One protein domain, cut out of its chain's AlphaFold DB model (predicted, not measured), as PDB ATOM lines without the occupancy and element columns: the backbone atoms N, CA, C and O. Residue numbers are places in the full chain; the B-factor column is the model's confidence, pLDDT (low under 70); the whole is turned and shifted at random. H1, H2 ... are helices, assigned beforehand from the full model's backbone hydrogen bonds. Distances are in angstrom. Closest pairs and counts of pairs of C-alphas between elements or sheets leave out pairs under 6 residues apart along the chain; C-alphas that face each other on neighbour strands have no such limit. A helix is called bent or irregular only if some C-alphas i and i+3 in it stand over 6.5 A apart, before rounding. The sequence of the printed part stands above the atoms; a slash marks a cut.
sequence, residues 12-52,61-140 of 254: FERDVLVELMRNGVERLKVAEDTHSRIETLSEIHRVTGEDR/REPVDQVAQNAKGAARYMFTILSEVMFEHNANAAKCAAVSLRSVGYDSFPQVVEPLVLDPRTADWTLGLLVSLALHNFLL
ATOM      1  N   PHE A  12     168.786 171.094 218.435       71.81
ATOM      2  CA  PHE A  12     169.364 171.896 217.352       71.81
ATOM      3  C   PHE A  12     168.848 171.463 215.974       71.81
ATOM      4  O   PHE A  12     168.462 172.310 215.171       71.81
ATOM      5  N   GLU A  13     168.799 170.157 215.700       69.06
ATOM      6  CA  GLU A  13     168.261 169.631 214.437       69.06
ATOM      7  C   GLU A  13     166.791 170.021 214.248       69.06
ATOM      8  O   GLU A  13     166.381 170.461 213.169       69.06
ATOM      9  N   ARG A  14     166.007 169.944 215.327       69.00
ATOM     10  CA  ARG A  14     164.613 170.381 215.333       69.00
ATOM     11  C   ARG A  14     164.476 171.885 215.091       69.00
ATOM     12  O   ARG A  14     163.626 172.280 214.295       69.00
ATOM     13  N   ASP A  15     165.293 172.715 215.733       70.94
ATOM     14  CA  ASP A  15     165.255 174.171 215.554       70.94
ATOM     15  C   ASP A  15     165.646 174.581 214.125       70.94
ATOM     16  O   ASP A  15     164.994 175.437 213.522       70.94
ATOM     17  N   VAL A  16     166.650 173.918 213.537       72.00
ATOM     18  CA  VAL A  16     167.047 174.121 212.134       72.00
ATOM     19  C   VAL A  16     165.914 173.734 211.184       72.00
ATOM     20  O   VAL A  16     165.600 174.494 210.267       72.00
ATOM     21  N   LEU A  17     165.262 172.592 211.414       67.19
ATOM     22  CA  LEU A  17     164.125 172.153 210.609       67.19
ATOM     23  C   LEU A  17     162.953 173.142 210.699       67.19
ATOM     24  O   LEU A  17     162.349 173.477 209.681       67.19
ATOM     25  N   VAL A  18     162.644 173.640 211.899       70.44
ATOM     26  CA  VAL A  18     161.583 174.635 212.118       70.44
ATOM     27  C   VAL A  18     161.887 175.938 211.380       70.44
ATOM     28  O   VAL A  18     161.006 176.472 210.704       70.44
ATOM     29  N   GLU A  19     163.119 176.439 211.459       76.88
ATOM     30  CA  GLU A  19     163.512 177.675 210.777       76.88
ATOM     31  C   GLU A  19     163.527 177.504 209.251       76.88
ATOM     32  O   GLU A  19     163.111 178.394 208.506       76.88
ATOM     33  N   LEU A  20     163.928 176.331 208.762       73.00
ATOM     34  CA  LEU A  20     163.880 176.010 207.339       73.00
ATOM     35  C   LEU A  20     162.442 175.951 206.817       73.00
ATOM     36  O   LEU A  20     162.128 176.551 205.789       73.00
ATOM     37  N   MET A  21     161.556 175.289 207.558       71.81
ATOM     38  CA  MET A  21     160.127 175.228 207.262       71.81
ATOM     39  C   MET A  21     159.492 176.619 207.271       71.81
ATOM     40  O   MET A  21     158.713 176.955 206.379       71.81
ATOM     41  N   ARG A  22     159.872 177.464 208.233       77.25
ATOM     42  CA  ARG A  22     159.423 178.853 208.307       77.25
ATOM     43  C   ARG A  22     159.845 179.646 207.068       77.25
ATOM     44  O   ARG A  22     159.001 180.283 206.445       77.25
ATOM     45  N   ASN A  23     161.115 179.565 206.675       77.94
ATOM     46  CA  ASN A  23     161.626 180.246 205.484       77.94
ATOM     47  C   ASN A  23     160.984 179.725 204.191       77.94
ATOM     48  O   ASN A  23     160.644 180.515 203.309       77.94
ATOM     49  N   GLY A  24     160.758 178.414 204.093       77.19
ATOM     50  CA  GLY A  24     160.040 177.799 202.978       77.19
ATOM     51  C   GLY A  24     158.603 178.312 202.849       77.19
ATOM     52  O   GLY A  24     158.156 178.645 201.753       77.19
ATOM     53  N   VAL A  25     157.900 178.461 203.974       72.62
ATOM     54  CA  VAL A  25     156.556 179.050 204.011       72.62
ATOM     55  C   VAL A  25     156.568 180.520 203.581       72.62
ATOM     56  O   VAL A  25     155.686 180.924 202.829       72.62
ATOM     57  N   GLU A  26     157.553 181.326 203.989       79.88
ATOM     58  CA  GLU A  26     157.650 182.717 203.514       79.88
ATOM     59  C   GLU A  26     157.904 182.798 202.001       79.88
ATOM     60  O   GLU A  26     157.255 183.586 201.314       79.88
ATOM     61  N   ARG A  27     158.764 181.933 201.444       79.88
ATOM     62  CA  ARG A  27     158.970 181.845 199.985       79.88
ATOM     63  C   ARG A  27     157.688 181.442 199.250       79.88
ATOM     64  O   ARG A  27     157.347 182.050 198.239       79.88
ATOM     65  N   LEU A  28     156.934 180.484 199.795       74.88
ATOM     66  CA  LEU A  28     155.647 180.048 199.242       74.88
ATOM     67  C   LEU A  28     154.600 181.164 199.179       74.88
ATOM     68  O   LEU A  28     153.783 181.169 198.260       74.88
ATOM     69  N   LYS A  29     154.610 182.096 200.138       75.38
ATOM     70  CA  LYS A  29     153.698 183.251 200.130       75.38
ATOM     71  C   LYS A  29     154.027 184.245 199.024       75.38
ATOM     72  O   LYS A  29     153.111 184.801 198.429       75.38
ATOM     73  N   VAL A  30     155.316 184.483 198.778       82.69
ATOM     74  CA  VAL A  30     155.789 185.464 197.786       82.69
ATOM     75  C   VAL A  30     155.733 184.900 196.361       82.69
ATOM     76  O   VAL A  30     155.697 185.661 195.402       82.69
ATOM     77  N   ALA A  31     155.682 183.576 196.202       83.69
ATOM     78  CA  ALA A  31     155.576 182.931 194.898       83.69
ATOM     79  C   ALA A  31     154.239 183.253 194.198       83.69
ATOM     80  O   ALA A  31     153.155 182.824 194.625       83.69
ATOM     81  N   GLU A  32     154.336 183.990 193.091       77.06
ATOM     82  CA  GLU A  32     153.192 184.476 192.312       77.06
ATOM     83  C   GLU A  32     152.546 183.373 191.463       77.06
ATOM     84  O   GLU A  32     151.335 183.389 191.245       77.06
ATOM     85  N   ASP A  33     153.327 182.385 191.026       80.81
ATOM     86  CA  ASP A  33     152.869 181.325 190.134       80.81
ATOM     87  C   ASP A  33     153.014 179.916 190.738       80.81
ATOM     88  O   ASP A  33     153.829 179.646 191.628       80.81
ATOM     89  N   THR A  34     152.198 178.984 190.237       70.94
ATOM     90  CA  THR A  34     152.166 177.598 190.722       70.94
ATOM     91  C   THR A  34     153.495 176.875 190.512       70.94
ATOM     92  O   THR A  34     153.855 176.043 191.339       70.94
ATOM     93  N   HIS A  35     154.245 177.178 189.450       75.88
ATOM     94  CA  HIS A  35     155.531 176.527 189.200       75.88
ATOM     95  C   HIS A  35     156.554 176.924 190.271       75.88
ATOM     96  O   HIS A  35     157.147 176.042 190.888       75.88
ATOM     97  N   SER A  36     156.676 178.215 190.582       77.12
ATOM     98  CA  SER A  36     157.534 178.717 191.666       77.12
ATOM     99  C   SER A  36     157.165 178.123 193.033       77.12
ATOM    100  O   SER A  36     158.036 177.811 193.851       77.12
ATOM    101  N   ARG A  37     155.867 177.892 193.287       77.69
ATOM    102  CA  ARG A  37     155.400 177.204 194.504       77.69
ATOM    103  C   ARG A  37     155.832 175.739 194.542       77.69
ATOM    104  O   ARG A  37     156.311 175.279 195.574       77.69
ATOM    105  N   ILE A  38     155.690 175.013 193.434       73.56
ATOM    106  CA  ILE A  38     156.119 173.609 193.319       73.56
ATOM    107  C   ILE A  38     157.645 173.500 193.486       73.56
ATOM    108  O   ILE A  38     158.115 172.599 194.180       73.56
ATOM    109  N   GLU A  39     158.416 174.428 192.923       77.25
ATOM    110  CA  GLU A  39     159.876 174.468 193.065       77.25
ATOM    111  C   GLU A  39     160.291 174.707 194.522       77.25
ATOM    112  O   GLU A  39     161.095 173.953 195.068       77.25
ATOM    113  N   THR A  40     159.649 175.662 195.200       80.94
ATOM    114  CA  THR A  40     159.878 175.917 196.632       80.94
ATOM    115  C   THR A  40     159.550 174.683 197.484       80.94
ATOM    116  O   THR A  40     160.319 174.314 198.369       80.94
ATOM    117  N   LEU A  41     158.429 174.001 197.207       74.44
ATOM    118  CA  LEU A  41     158.078 172.744 197.881       74.44
ATOM    119  C   LEU A  41     159.125 171.655 197.617       74.44
ATOM    120  O   LEU A  41     159.489 170.923 198.532       74.44
ATOM    121  N   SER A  42     159.635 171.561 196.392       72.69
ATOM    122  CA  SER A  42     160.671 170.591 196.022       72.69
ATOM    123  C   SER A  42     161.989 170.857 196.746       72.69
ATOM    124  O   SER A  42     162.619 169.917 197.223       72.69
ATOM    125  N   GLU A  43     162.379 172.123 196.907       76.75
ATOM    126  CA  GLU A  43     163.562 172.507 197.683       76.75
ATOM    127  C   GLU A  43     163.410 172.111 199.157       76.75
ATOM    128  O   GLU A  43     164.316 171.494 199.721       76.75
ATOM    129  N   ILE A  44     162.240 172.373 199.760       74.62
ATOM    130  CA  ILE A  44     161.927 171.919 201.123       74.62
ATOM    131  C   ILE A  44     162.045 170.394 201.200       74.62
ATOM    132  O   ILE A  44     162.650 169.889 202.142       74.62
ATOM    133  N   HIS A  45     161.532 169.653 200.210       69.81
ATOM    134  CA  HIS A  45     161.644 168.193 200.183       69.81
ATOM    135  C   HIS A  45     163.096 167.728 200.144       69.81
ATOM    136  O   HIS A  45     163.473 166.842 200.900       69.81
ATOM    137  N   ARG A  46     163.913 168.343 199.285       70.88
ATOM    138  CA  ARG A  46     165.316 167.968 199.103       70.88
ATOM    139  C   ARG A  46     166.115 168.160 200.385       70.88
ATOM    140  O   ARG A  46     166.953 167.329 200.711       70.88
ATOM    141  N   VAL A  47     165.849 169.241 201.118       69.88
ATOM    142  CA  VAL A  47     166.549 169.504 202.378       69.88
ATOM    143  C   VAL A  47     166.005 168.652 203.527       69.88
ATOM    144  O   VAL A  47     166.778 168.205 204.366       69.88
ATOM    145  N   THR A  48     164.695 168.391 203.560       66.12
ATOM    146  CA  THR A  48     164.074 167.553 204.605       66.12
ATOM    147  C   THR A  48     164.270 166.056 204.390       66.12
ATOM    148  O   THR A  48     164.148 165.288 205.338       66.12
ATOM    149  N   GLY A  49     164.560 165.637 203.160       63.22
ATOM    150  CA  GLY A  49     164.675 164.238 202.773       63.22
ATOM    151  C   GLY A  49     166.024 163.585 203.053       63.22
ATOM    152  O   GLY A  49     166.079 162.376 202.895       63.22
ATOM    153  N   GLU A  50     167.070 164.341 203.432       55.34
ATOM    154  CA  GLU A  50     168.448 163.854 203.658       55.34
ATOM    155  C   GLU A  50     168.805 162.551 202.907       55.34
ATOM    156  O   GLU A  50     169.250 161.579 203.506       55.34
ATOM    157  N   ASP A  51     168.708 162.550 201.576       45.31
ATOM    158  CA  ASP A  51     169.690 161.806 200.793       45.31
ATOM    159  C   ASP A  51     170.819 162.791 200.516       45.31
ATOM    160  O   ASP A  51     170.818 163.558 199.552       45.31
ATOM    161  N   ARG A  52     171.796 162.799 201.431       48.56
ATOM    162  CA  ARG A  52     173.113 163.420 201.238       48.56
ATOM    163  C   ARG A  52     173.929 162.637 200.206       48.56
ATOM    164  O   ARG A  52     175.113 162.392 200.440       48.56
ATOM    165  N   ARG A  61     168.364 170.135 184.237       69.19
ATOM    166  CA  ARG A  61     166.992 170.581 184.470       69.19
ATOM    167  C   ARG A  61     166.142 169.350 184.771       69.19
ATOM    168  O   ARG A  61     165.935 168.521 183.885       69.19
ATOM    169  N   GLU A  62     165.684 169.231 186.013       71.88
ATOM    170  CA  GLU A  62     164.827 168.121 186.423       71.88
ATOM    171  C   GLU A  62     163.565 168.064 185.539       71.88
ATOM    172  O   GLU A  62     163.011 169.110 185.170       71.88
ATOM    173  N   PRO A  63     163.091 166.860 185.170       81.81
ATOM    174  CA  PRO A  63     161.823 166.711 184.472       81.81
ATOM    175  C   PRO A  63     160.691 167.351 185.284       81.81
ATOM    176  O   PRO A  63     160.611 167.161 186.495       81.81
ATOM    177  N   VAL A  64     159.773 168.061 184.622       75.75
ATOM    178  CA  VAL A  64     158.647 168.756 185.284       75.75
ATOM    179  C   VAL A  64     157.819 167.806 186.161       75.75
ATOM    180  O   VAL A  64     157.364 168.184 187.240       75.75
ATOM    181  N   ASP A  65     157.677 166.549 185.738       78.50
ATOM    182  CA  ASP A  65     156.981 165.519 186.509       78.50
ATOM    183  C   ASP A  65     157.727 165.139 187.794       78.50
ATOM    184  O   ASP A  65     157.090 164.907 188.821       78.50
ATOM    185  N   GLN A  66     159.064 165.128 187.768       78.94
ATOM    186  CA  GLN A  66     159.888 164.855 188.946       78.94
ATOM    187  C   GLN A  66     159.722 165.967 189.985       78.94
ATOM    188  O   GLN A  66     159.482 165.685 191.157       78.94
ATOM    189  N   VAL A  67     159.743 167.223 189.539       74.50
ATOM    190  CA  VAL A  67     159.541 168.403 190.393       74.50
ATOM    191  C   VAL A  67     158.145 168.369 191.035       74.50
ATOM    192  O   VAL A  67     157.993 168.544 192.242       74.50
ATOM    193  N   ALA A  68     157.105 168.024 190.270       75.81
ATOM    194  CA  ALA A  68     155.755 167.872 190.813       75.81
ATOM    195  C   ALA A  68     155.640 166.731 191.845       75.81
ATOM    196  O   ALA A  68     154.908 166.867 192.827       75.81
ATOM    197  N   GLN A  69     156.339 165.608 191.650       79.50
ATOM    198  CA  GLN A  69     156.354 164.505 192.619       79.50
ATOM    199  C   GLN A  69     157.136 164.858 193.885       79.50
ATOM    200  O   GLN A  69     156.662 164.573 194.985       79.50
ATOM    201  N   ASN A  70     158.270 165.546 193.753       75.56
ATOM    202  CA  ASN A  70     159.064 166.021 194.885       75.56
ATOM    203  C   ASN A  70     158.256 167.005 195.742       75.56
ATOM    204  O   ASN A  70     158.181 166.852 196.960       75.56
ATOM    205  N   ALA A  71     157.553 167.950 195.110       75.62
ATOM    206  CA  ALA A  71     156.641 168.860 195.798       75.62
ATOM    207  C   ALA A  71     155.516 168.124 196.543       75.62
ATOM    208  O   ALA A  71     155.144 168.510 197.656       75.62
ATOM    209  N   LYS A  72     154.993 167.035 195.955       82.19
ATOM    210  CA  LYS A  72     154.011 166.173 196.622       82.19
ATOM    211  C   LYS A  72     154.608 165.454 197.830       82.19
ATOM    212  O   LYS A  72     153.989 165.420 198.892       82.19
ATOM    213  N   GLY A  73     155.817 164.918 197.702       81.06
ATOM    214  CA  GLY A  73     156.563 164.352 198.825       81.06
ATOM    215  C   GLY A  73     156.685 165.359 199.968       81.06
ATOM    216  O   GLY A  73     156.216 165.093 201.076       81.06
ATOM    217  N   ALA A  74     157.201 166.554 199.667       77.44
ATOM    218  CA  ALA A  74     157.368 167.642 200.627       77.44
ATOM    219  C   ALA A  74     156.082 167.979 201.369       77.44
ATOM    220  O   ALA A  74     156.048 167.917 202.594       77.44
ATOM    221  N   ALA A  75     155.011 168.339 200.654       80.62
ATOM    222  CA  ALA A  75     153.811 168.791 201.346       80.62
ATOM    223  C   ALA A  75     153.144 167.653 202.123       80.62
ATOM    224  O   ALA A  75     152.596 167.905 203.190       80.62
ATOM    225  N   ARG A  76     153.271 166.392 201.684       85.19
ATOM    226  CA  ARG A  76     152.847 165.261 202.512       85.19
ATOM    227  C   ARG A  76     153.621 165.211 203.826       85.19
ATOM    228  O   ARG A  76     152.982 165.132 204.869       85.19
ATOM    229  N   TYR A  77     154.949 165.319 203.793       82.12
ATOM    230  CA  TYR A  77     155.765 165.373 205.011       82.12
ATOM    231  C   TYR A  77     155.370 166.536 205.922       82.12
ATOM    232  O   TYR A  77     155.168 166.332 207.117       82.12
ATOM    233  N   MET A  78     155.182 167.735 205.366       80.50
ATOM    234  CA  MET A  78     154.770 168.905 206.148       80.50
ATOM    235  C   MET A  78     153.425 168.695 206.834       80.50
ATOM    236  O   MET A  78     153.280 169.004 208.013       80.50
ATOM    237  N   PHE A  79     152.443 168.154 206.110       82.62
ATOM    238  CA  PHE A  79     151.124 167.881 206.664       82.62
ATOM    239  C   PHE A  79     151.190 166.770 207.715       82.62
ATOM    240  O   PHE A  79     150.513 166.891 208.731       82.62
ATOM    241  N   THR A  80     152.013 165.731 207.531       83.88
ATOM    242  CA  THR A  80     152.226 164.689 208.549       83.88
ATOM    243  C   THR A  80     152.797 165.287 209.825       83.88
ATOM    244  O   THR A  80     152.206 165.111 210.883       83.88
ATOM    245  N   ILE A  81     153.882 166.062 209.726       80.44
ATOM    246  CA  ILE A  81     154.495 166.732 210.882       80.44
ATOM    247  C   ILE A  81     153.471 167.636 211.573       80.44
ATOM    248  O   ILE A  81     153.326 167.597 212.791       80.44
ATOM    249  N   LEU A  82     152.724 168.427 210.798       76.38
ATOM    250  CA  LEU A  82     151.684 169.301 211.334       76.38
ATOM    251  C   LEU A  82     150.588 168.502 212.053       76.38
ATOM    252  O   LEU A  82     150.137 168.910 213.120       76.38
ATOM    253  N   SER A  83     150.186 167.363 211.491       81.38
ATOM    254  CA  SER A  83     149.183 166.481 212.078       81.38
ATOM    255  C   SER A  83     149.671 165.871 213.392       81.38
ATOM    256  O   SER A  83     148.959 165.973 214.381       81.38
ATOM    257  N   GLU A  84     150.896 165.339 213.441       81.19
ATOM    258  CA  GLU A  84     151.531 164.800 214.658       81.19
ATOM    259  C   GLU A  84     151.631 165.850 215.770       81.19
ATOM    260  O   GLU A  84     151.268 165.606 216.917       81.19
ATOM    261  N   VAL A  85     152.055 167.071 215.429       74.81
ATOM    262  CA  VAL A  85     152.162 168.175 216.397       74.81
ATOM    263  C   VAL A  85     150.791 168.556 216.981       74.81
ATOM    264  O   VAL A  85     150.706 169.016 218.126       74.81
ATOM    265  N   MET A  86     149.718 168.373 216.205       69.19
ATOM    266  CA  MET A  86     148.343 168.684 216.599       69.19
ATOM    267  C   MET A  86     147.610 167.512 217.274       69.19
ATOM    268  O   MET A  86     146.666 167.759 218.034       69.19
ATOM    269  N   PHE A  87     148.005 166.266 217.006       71.31
ATOM    270  CA  PHE A  87     147.337 165.055 217.479       71.31
ATOM    271  C   PHE A  87     147.589 164.818 218.980       71.31
ATOM    272  O   PHE A  87     148.658 165.115 219.502       71.31
ATOM    273  N   GLU A  88     146.554 164.368 219.703       64.62
ATOM    274  CA  GLU A  88     146.512 164.076 221.159       64.62
ATOM    275  C   GLU A  88     146.879 165.198 222.150       64.62
ATOM    276  O   GLU A  88     146.528 165.143 223.332       64.62
ATOM    277  N   HIS A  89     147.467 166.296 221.695       67.50
ATOM    278  CA  HIS A  89     147.822 167.420 222.539       67.50
ATOM    279  C   HIS A  89     146.792 168.542 222.407       67.50
ATOM    280  O   HIS A  89     147.040 169.539 221.744       67.50
ATOM    281  N   ASN A  90     145.651 168.460 223.106       56.84
ATOM    282  CA  ASN A  90     144.636 169.537 223.108       56.84
ATOM    283  C   ASN A  90     145.221 170.918 223.474       56.84
ATOM    284  O   ASN A  90     144.783 171.942 222.948       56.84
ATOM    285  N   ALA A  91     146.239 170.952 224.342       56.22
ATOM    286  CA  ALA A  91     146.973 172.169 224.672       56.22
ATOM    287  C   ALA A  91     147.842 172.668 223.510       56.22
ATOM    288  O   ALA A  91     147.964 173.876 223.358       56.22
ATOM    289  N   ASN A  92     148.400 171.783 222.677       56.38
ATOM    290  CA  ASN A  92     149.108 172.149 221.450       56.38
ATOM    291  C   ASN A  92     148.152 172.404 220.296       56.38
ATOM    292  O   ASN A  92     148.481 173.209 219.460       56.38
ATOM    293  N   ALA A  93     146.952 171.834 220.246       57.41
ATOM    294  CA  ALA A  93     145.946 172.236 219.272       57.41
ATOM    295  C   ALA A  93     145.449 173.658 219.578       57.41
ATOM    296  O   ALA A  93     145.354 174.491 218.682       57.41
ATOM    297  N   ALA A  94     145.210 173.973 220.858       53.97
ATOM    298  CA  ALA A  94     144.843 175.315 221.306       53.97
ATOM    299  C   ALA A  94     146.019 176.304 221.235       53.97
ATOM    300  O   ALA A  94     145.821 177.451 220.845       53.97
ATOM    301  N   LYS A  95     147.246 175.876 221.570       52.09
ATOM    302  CA  LYS A  95     148.457 176.692 221.413       52.09
ATOM    303  C   LYS A  95     148.888 176.795 219.966       52.09
ATOM    304  O   LYS A  95     149.261 177.877 219.603       52.09
ATOM    305  N   CYS A  96     148.805 175.787 219.114       50.94
ATOM    306  CA  CYS A  96     148.995 175.950 217.673       50.94
ATOM    307  C   CYS A  96     147.914 176.877 217.147       50.94
ATOM    308  O   CYS A  96     148.263 177.844 216.512       50.94
ATOM    309  N   ALA A  97     146.636 176.742 217.503       51.53
ATOM    310  CA  ALA A  97     145.650 177.750 217.107       51.53
ATOM    311  C   ALA A  97     146.030 179.177 217.585       51.53
ATOM    312  O   ALA A  97     145.973 180.118 216.801       51.53
ATOM    313  N   ALA A  98     146.491 179.351 218.833       43.25
ATOM    314  CA  ALA A  98     146.796 180.661 219.429       43.25
ATOM    315  C   ALA A  98     148.192 181.249 219.092       43.25
ATOM    316  O   ALA A  98     148.337 182.459 218.948       43.25
ATOM    317  N   VAL A  99     149.219 180.410 218.969       42.22
ATOM    318  CA  VAL A  99     150.610 180.692 218.563       42.22
ATOM    319  C   VAL A  99     150.689 180.766 217.036       42.22
ATOM    320  O   VAL A  99     151.448 181.581 216.528       42.22
ATOM    321  N   SER A 100     149.861 180.045 216.273       49.78
ATOM    322  CA  SER A 100     149.741 180.216 214.810       49.78
ATOM    323  C   SER A 100     148.942 181.456 214.404       49.78
ATOM    324  O   SER A 100     149.163 181.995 213.326       49.78
ATOM    325  N   LEU A 101     148.065 181.978 215.267       38.66
ATOM    326  CA  LEU A 101     147.479 183.313 215.077       38.66
ATOM    327  C   LEU A 101     148.494 184.446 215.315       38.66
ATOM    328  O   LEU A 101     148.269 185.566 214.868       38.66
ATOM    329  N   ARG A 102     149.598 184.189 216.034       39.84
ATOM    330  CA  ARG A 102     150.542 185.240 216.467       39.84
ATOM    331  C   ARG A 102     151.976 185.120 215.954       39.84
ATOM    332  O   ARG A 102     152.674 186.127 215.961       39.84
ATOM    333  N   SER A 103     152.432 183.938 215.545       41.78
ATOM    334  CA  SER A 103     153.865 183.679 215.303       41.78
ATOM    335  C   SER A 103     154.185 182.790 214.099       41.78
ATOM    336  O   SER A 103     155.311 182.857 213.620       41.78
ATOM    337  N   VAL A 104     153.236 182.022 213.551       47.44
ATOM    338  CA  VAL A 104     153.420 181.303 212.274       47.44
ATOM    339  C   VAL A 104     152.093 181.323 211.519       47.44
ATOM    340  O   VAL A 104     151.177 180.585 211.860       47.44
ATOM    341  N   GLY A 105     151.975 182.233 210.548       47.69
ATOM    342  CA  GLY A 105     150.719 182.639 209.917       47.69
ATOM    343  C   GLY A 105     149.850 181.487 209.412       47.69
ATOM    344  O   GLY A 105     150.037 180.971 208.310       47.69
ATOM    345  N   TYR A 106     148.814 181.145 210.172       48.72
ATOM    346  CA  TYR A 106     147.725 180.338 209.634       48.72
ATOM    347  C   TYR A 106     146.825 181.147 208.698       48.72
ATOM    348  O   TYR A 106     146.186 180.536 207.863       48.72
ATOM    349  N   ASP A 107     146.843 182.486 208.728       52.62
ATOM    350  CA  ASP A 107     146.217 183.305 207.672       52.62
ATOM    351  C   ASP A 107     146.897 183.088 206.311       52.62
ATOM    352  O   ASP A 107     146.259 183.171 205.263       52.62
ATOM    353  N   SER A 108     148.188 182.739 206.323       60.88
ATOM    354  CA  SER A 108     148.917 182.354 205.117       60.88
ATOM    355  C   SER A 108     148.732 180.892 204.718       60.88
ATOM    356  O   SER A 108     149.019 180.556 203.576       60.88
ATOM    357  N   PHE A 109     148.227 180.017 205.595       67.94
ATOM    358  CA  PHE A 109     147.988 178.620 205.223       67.94
ATOM    359  C   PHE A 109     146.912 178.499 204.126       67.94
ATOM    360  O   PHE A 109     147.217 177.908 203.090       67.94
ATOM    361  N   PRO A 110     145.722 179.130 204.238       68.69
ATOM    362  CA  PRO A 110     144.792 179.269 203.126       68.69
ATOM    363  C   PRO A 110     145.437 179.907 201.896       68.69
ATOM    364  O   PRO A 110     145.270 179.369 200.820       68.69
ATOM    365  N   GLN A 111     146.244 180.965 202.031       70.31
ATOM    366  CA  GLN A 111     146.887 181.627 200.876       70.31
ATOM    367  C   GLN A 111     147.870 180.714 200.117       70.31
ATOM    368  O   GLN A 111     148.088 180.867 198.912       70.31
ATOM    369  N   VAL A 112     148.490 179.763 200.817       72.94
ATOM    370  CA  VAL A 112     149.391 178.768 200.222       72.94
ATOM    371  C   VAL A 112     148.597 177.614 199.609       72.94
ATOM    372  O   VAL A 112     148.911 177.178 198.502       72.94
ATOM    373  N   VAL A 113     147.564 177.140 200.305       76.12
ATOM    374  CA  VAL A 113     146.777 175.955 199.937       76.12
ATOM    375  C   VAL A 113     145.722 176.250 198.873       76.12
ATOM    376  O   VAL A 113     145.489 175.416 198.005       76.12
ATOM    377  N   GLU A 114     145.094 177.421 198.905       79.19
ATOM    378  CA  GLU A 114     144.025 177.832 197.992       79.19
ATOM    379  C   GLU A 114     144.412 177.663 196.517       79.19
ATOM    380  O   GLU A 114     143.721 176.918 195.824       79.19
ATOM    381  N   PRO A 115     145.532 178.212 196.015       77.88
ATOM    382  CA  PRO A 115     145.902 178.012 194.615       77.88
ATOM    383  C   PRO A 115     146.246 176.555 194.278       77.88
ATOM    384  O   PRO A 115     146.071 176.149 193.133       77.88
ATOM    385  N   LEU A 116     146.667 175.741 195.254       77.56
ATOM    386  CA  LEU A 116     146.874 174.300 195.055       77.56
ATOM    387  C   LEU A 116     145.545 173.533 194.952       77.56
ATOM    388  O   LEU A 116     145.462 172.543 194.228       77.56
ATOM    389  N   VAL A 117     144.502 173.984 195.655       82.12
ATOM    390  CA  VAL A 117     143.139 173.437 195.541       82.12
ATOM    391  C   VAL A 117     142.455 173.911 194.256       82.12
ATOM    392  O   VAL A 117     141.672 173.164 193.673       82.12
ATOM    393  N   LEU A 118     142.748 175.133 193.800       81.75
ATOM    394  CA  LEU A 118     142.190 175.699 192.569       81.75
ATOM    395  C   LEU A 118     142.829 175.120 191.296       81.75
ATOM    396  O   LEU A 118     142.158 175.068 190.265       81.75
ATOM    397  N   ASP A 119     144.084 174.661 191.338       79.44
ATOM    398  CA  ASP A 119     144.713 173.987 190.196       79.44
ATOM    399  C   ASP A 119     144.201 172.534 190.069       79.44
ATOM    400  O   ASP A 119     144.445 171.706 190.953       79.44
ATOM    401  N   PRO A 120     143.536 172.162 188.956       83.62
ATOM    402  CA  PRO A 120     142.944 170.834 188.781       83.62
ATOM    403  C   PRO A 120     143.960 169.683 188.831       83.62
ATOM    404  O   PRO A 120     143.572 168.548 189.114       83.62
ATOM    405  N   ARG A 121     145.250 169.949 188.582       83.44
ATOM    406  CA  ARG A 121     146.327 168.942 188.616       83.44
ATOM    407  C   ARG A 121     146.731 168.563 190.039       83.44
ATOM    408  O   ARG A 121     147.248 167.465 190.260       83.44
ATOM    409  N   THR A 122     146.524 169.467 190.991       84.88
ATOM    410  CA  THR A 122     146.907 169.297 192.398       84.88
ATOM    411  C   THR A 122     145.702 169.175 193.322       84.88
ATOM    412  O   THR A 122     145.837 168.554 194.373       84.88
ATOM    413  N   ALA A 123     144.526 169.650 192.900       85.75
ATOM    414  CA  ALA A 123     143.303 169.720 193.697       85.75
ATOM    415  C   ALA A 123     142.985 168.429 194.461       85.75
ATOM    416  O   ALA A 123     142.841 168.463 195.678       85.75
ATOM    417  N   ASP A 124     142.930 167.282 193.779       88.94
ATOM    418  CA  ASP A 124     142.556 166.009 194.415       88.94
ATOM    419  C   ASP A 124     143.521 165.609 195.525       88.94
ATOM    420  O   ASP A 124     143.124 165.146 196.593       88.94
ATOM    421  N   TRP A 125     144.808 165.796 195.262       91.00
ATOM    422  CA  TRP A 125     145.854 165.427 196.192       91.00
ATOM    423  C   TRP A 125     145.933 166.411 197.364       91.00
ATOM    424  O   TRP A 125     146.068 165.984 198.507       91.00
ATOM    425  N   THR A 126     145.776 167.712 197.113       86.06
ATOM    426  CA  THR A 126     145.738 168.736 198.162       86.06
ATOM    427  C   THR A 126     144.504 168.580 199.047       86.06
ATOM    428  O   THR A 126     144.624 168.631 200.268       86.06
ATOM    429  N   LEU A 127     143.331 168.313 198.467       84.81
ATOM    430  CA  LEU A 127     142.126 167.975 199.228       84.81
ATOM    431  C   LEU A 127     142.331 166.686 200.030       84.81
ATOM    432  O   LEU A 127     141.959 166.633 201.198       84.81
ATOM    433  N   GLY A 128     142.975 165.675 199.439       87.69
ATOM    434  CA  GLY A 128     143.340 164.437 200.125       87.69
ATOM    435  C   GLY A 128     144.251 164.689 201.323       87.69
ATOM    436  O   GLY A 128     144.007 164.146 202.391       87.69
ATOM    437  N   LEU A 129     145.253 165.560 201.186       86.44
ATOM    438  CA  LEU A 129     146.120 165.980 202.287       86.44
ATOM    439  C   LEU A 129     145.379 166.757 203.371       86.44
ATOM    440  O   LEU A 129     145.639 166.527 204.545       86.44
ATOM    441  N   LEU A 130     144.479 167.668 203.003       82.69
ATOM    442  CA  LEU A 130     143.680 168.429 203.967       82.69
ATOM    443  C   LEU A 130     142.762 167.511 204.768       82.69
ATOM    444  O   LEU A 130     142.702 167.636 205.990       82.69
ATOM    445  N   VAL A 131     142.107 166.564 204.085       80.81
ATOM    446  CA  VAL A 131     141.364 165.482 204.733       80.81
ATOM    447  C   VAL A 131     142.318 164.719 205.635       80.81
ATOM    448  O   VAL A 131     142.072 164.661 206.822       80.81
ATOM    449  N   SER A 132     143.445 164.212 205.142       86.69
ATOM    450  CA  SER A 132     144.404 163.450 205.948       86.69
ATOM    451  C   SER A 132     144.941 164.186 207.175       86.69
ATOM    452  O   SER A 132     145.081 163.565 208.224       86.69
ATOM    453  N   LEU A 133     145.222 165.485 207.063       82.00
ATOM    454  CA  LEU A 133     145.681 166.336 208.159       82.00
ATOM    455  C   LEU A 133     144.598 166.529 209.199       82.00
ATOM    456  O   LEU A 133     144.908 166.458 210.387       82.00
ATOM    457  N   ALA A 134     143.363 166.771 208.749       76.56
ATOM    458  CA  ALA A 134     142.215 166.715 209.622       76.56
ATOM    459  C   ALA A 134     142.248 165.328 210.279       76.56
ATOM    460  O   ALA A 134     142.567 165.240 211.457       76.56
ATOM    461  N   LEU A 135     142.151 164.241 209.508       75.94
ATOM    462  CA  LEU A 135     141.861 162.907 210.029       75.94
ATOM    463  C   LEU A 135     142.953 162.229 210.810       75.94
ATOM    464  O   LEU A 135     142.703 161.167 211.378       75.94
ATOM    465  N   HIS A 136     144.132 162.836 210.824       81.06
ATOM    466  CA  HIS A 136     145.351 162.178 211.235       81.06
ATOM    467  C   HIS A 136     145.493 160.806 210.543       81.06
ATOM    468  O   HIS A 136     145.914 159.814 211.127       81.06
ATOM    469  N   ASN A 137     145.077 160.735 209.273       83.19
ATOM    470  CA  ASN A 137     145.087 159.513 208.478       83.19
ATOM    471  C   ASN A 137     145.529 159.815 207.043       83.19
ATOM    472  O   ASN A 137     144.742 160.193 206.167       83.19
ATOM    473  N   PHE A 138     146.821 159.612 206.794       86.50
ATOM    474  CA  PHE A 138     147.461 159.891 205.508       86.50
ATOM    475  C   PHE A 138     147.180 158.861 204.410       86.50
ATOM    476  O   PHE A 138     147.590 159.082 203.268       86.50
ATOM    477  N   LEU A 139     146.433 157.788 204.700       86.56
ATOM    478  CA  LEU A 139     145.929 156.863 203.675       86.56
ATOM    479  C   LEU A 139     144.912 157.543 202.746       86.56
ATOM    480  O   LEU A 139     144.754 157.150 201.593       86.56
ATOM    481  N   LEU A 140     144.282 158.618 203.222       84.81
ATOM    482  CA  LEU A 140     143.246 159.362 202.507       84.81
ATOM    483  C   LEU A 140     143.792 160.380 201.496       84.81
ATOM    484  O   LEU A 140     143.025 161.037 200.796       84.81
TER     485      LEU A 140
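AT A GLANCE: This is residues 12 to 52 and 61 to 140 of the 254 residues of an uncharacterized protein of Gloeophyllum trabeum (strain ATCC 11539 / FP-39264 / Madison 617) (UniProt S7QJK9). A long helix, H3, runs along one side of the body, with a helical hairpin of H1 and H2 packed slantwise across it through H2, and H6 beside it on another side. H5 joins residues 123 to 127 of H6 to residues 28 to 29 of H1, closing a ring of helices H1, H2, H3, H6 and H5, and H4 makes a corner with H3 at residues 85 to 86. The printed part has 121 residues with six named helices, H1 to H6 in chain order, and no named strand; its class is all helix. It is compact, with a radius of gyration of the C-alphas of 14.2 A, and spans 44 by 33 by 28 A.

HOW THE PARTS SIT: The hub is H3, residues 64 to 86, touching three other helices. With residues 67 to 75 alone it touches H2, residues 34 to 48, at a steep tilt of 63 degrees, the same way; their closest C-alphas, of His 45 and Ala 74, are 4.3 A apart. With residues 76 to 83 alone it touches residues 129 to 134 of H6, residues 123 to 135, at a shallow tilt of 17 degrees, the same way; the closest C-alphas, of Ser 83 and Leu 133, are 5.3 A apart. H3 and H4, residues 90 to 100, touch only at the corner by their link, with the C-alphas of Met 86 and Ala 93 closest at 5.1 A. H1, residues 12 to 30, forms a hairpin with H2: a shallow tilt of 5 degrees, opposite ways, with the C-alphas of Leu 28 and Arg 37 closest at 5.5 A. H5, residues 108 to 118, touches H6 at a steep tilt of 45 degrees, opposite ways; the C-alphas of Val 117 and Ala 123 are closest at 4.2 A. H1 touches H5 with residues 28 to 29 alone; the closest C-alphas, of Lys 29 and Val 112, are 6.2 A apart. H1 and H3 are only just apart, at 8.4 A. Every O i to N i+4 pair is within hydrogen-bond range in H1, H2, H3, H4 and H6; in H5 it is 5 of 7.

IN THESE COORDINATES: H3 is 33.0 A long, from C-alpha 64 at (158.647, 168.756, 185.284). H1 is 27.4 A long, from C-alpha 12 at (169.364, 171.896, 217.352), and H2 20.9 A. H4 is 14.5 A long, H5 15.7 A and H6 17.8 A, ending at C-alpha 135 at (141.861, 162.907, 210.029). H5 is only just irregular: C-alphas 112 and 115 are 6.6 A apart.

THE WHOLE: The two C-alphas farthest apart, of Arg 61 and Ala 91, are 44.9 A apart. Residues 53 to 60 are not printed, and C-alphas 52 and 61 are 19.2 A apart across the cut. Of the links printed whole, H4 to H5 is short and the other three are tight. Mean pLDDT of the printed part is 72.4; residues 88 to 110 are among those under 70.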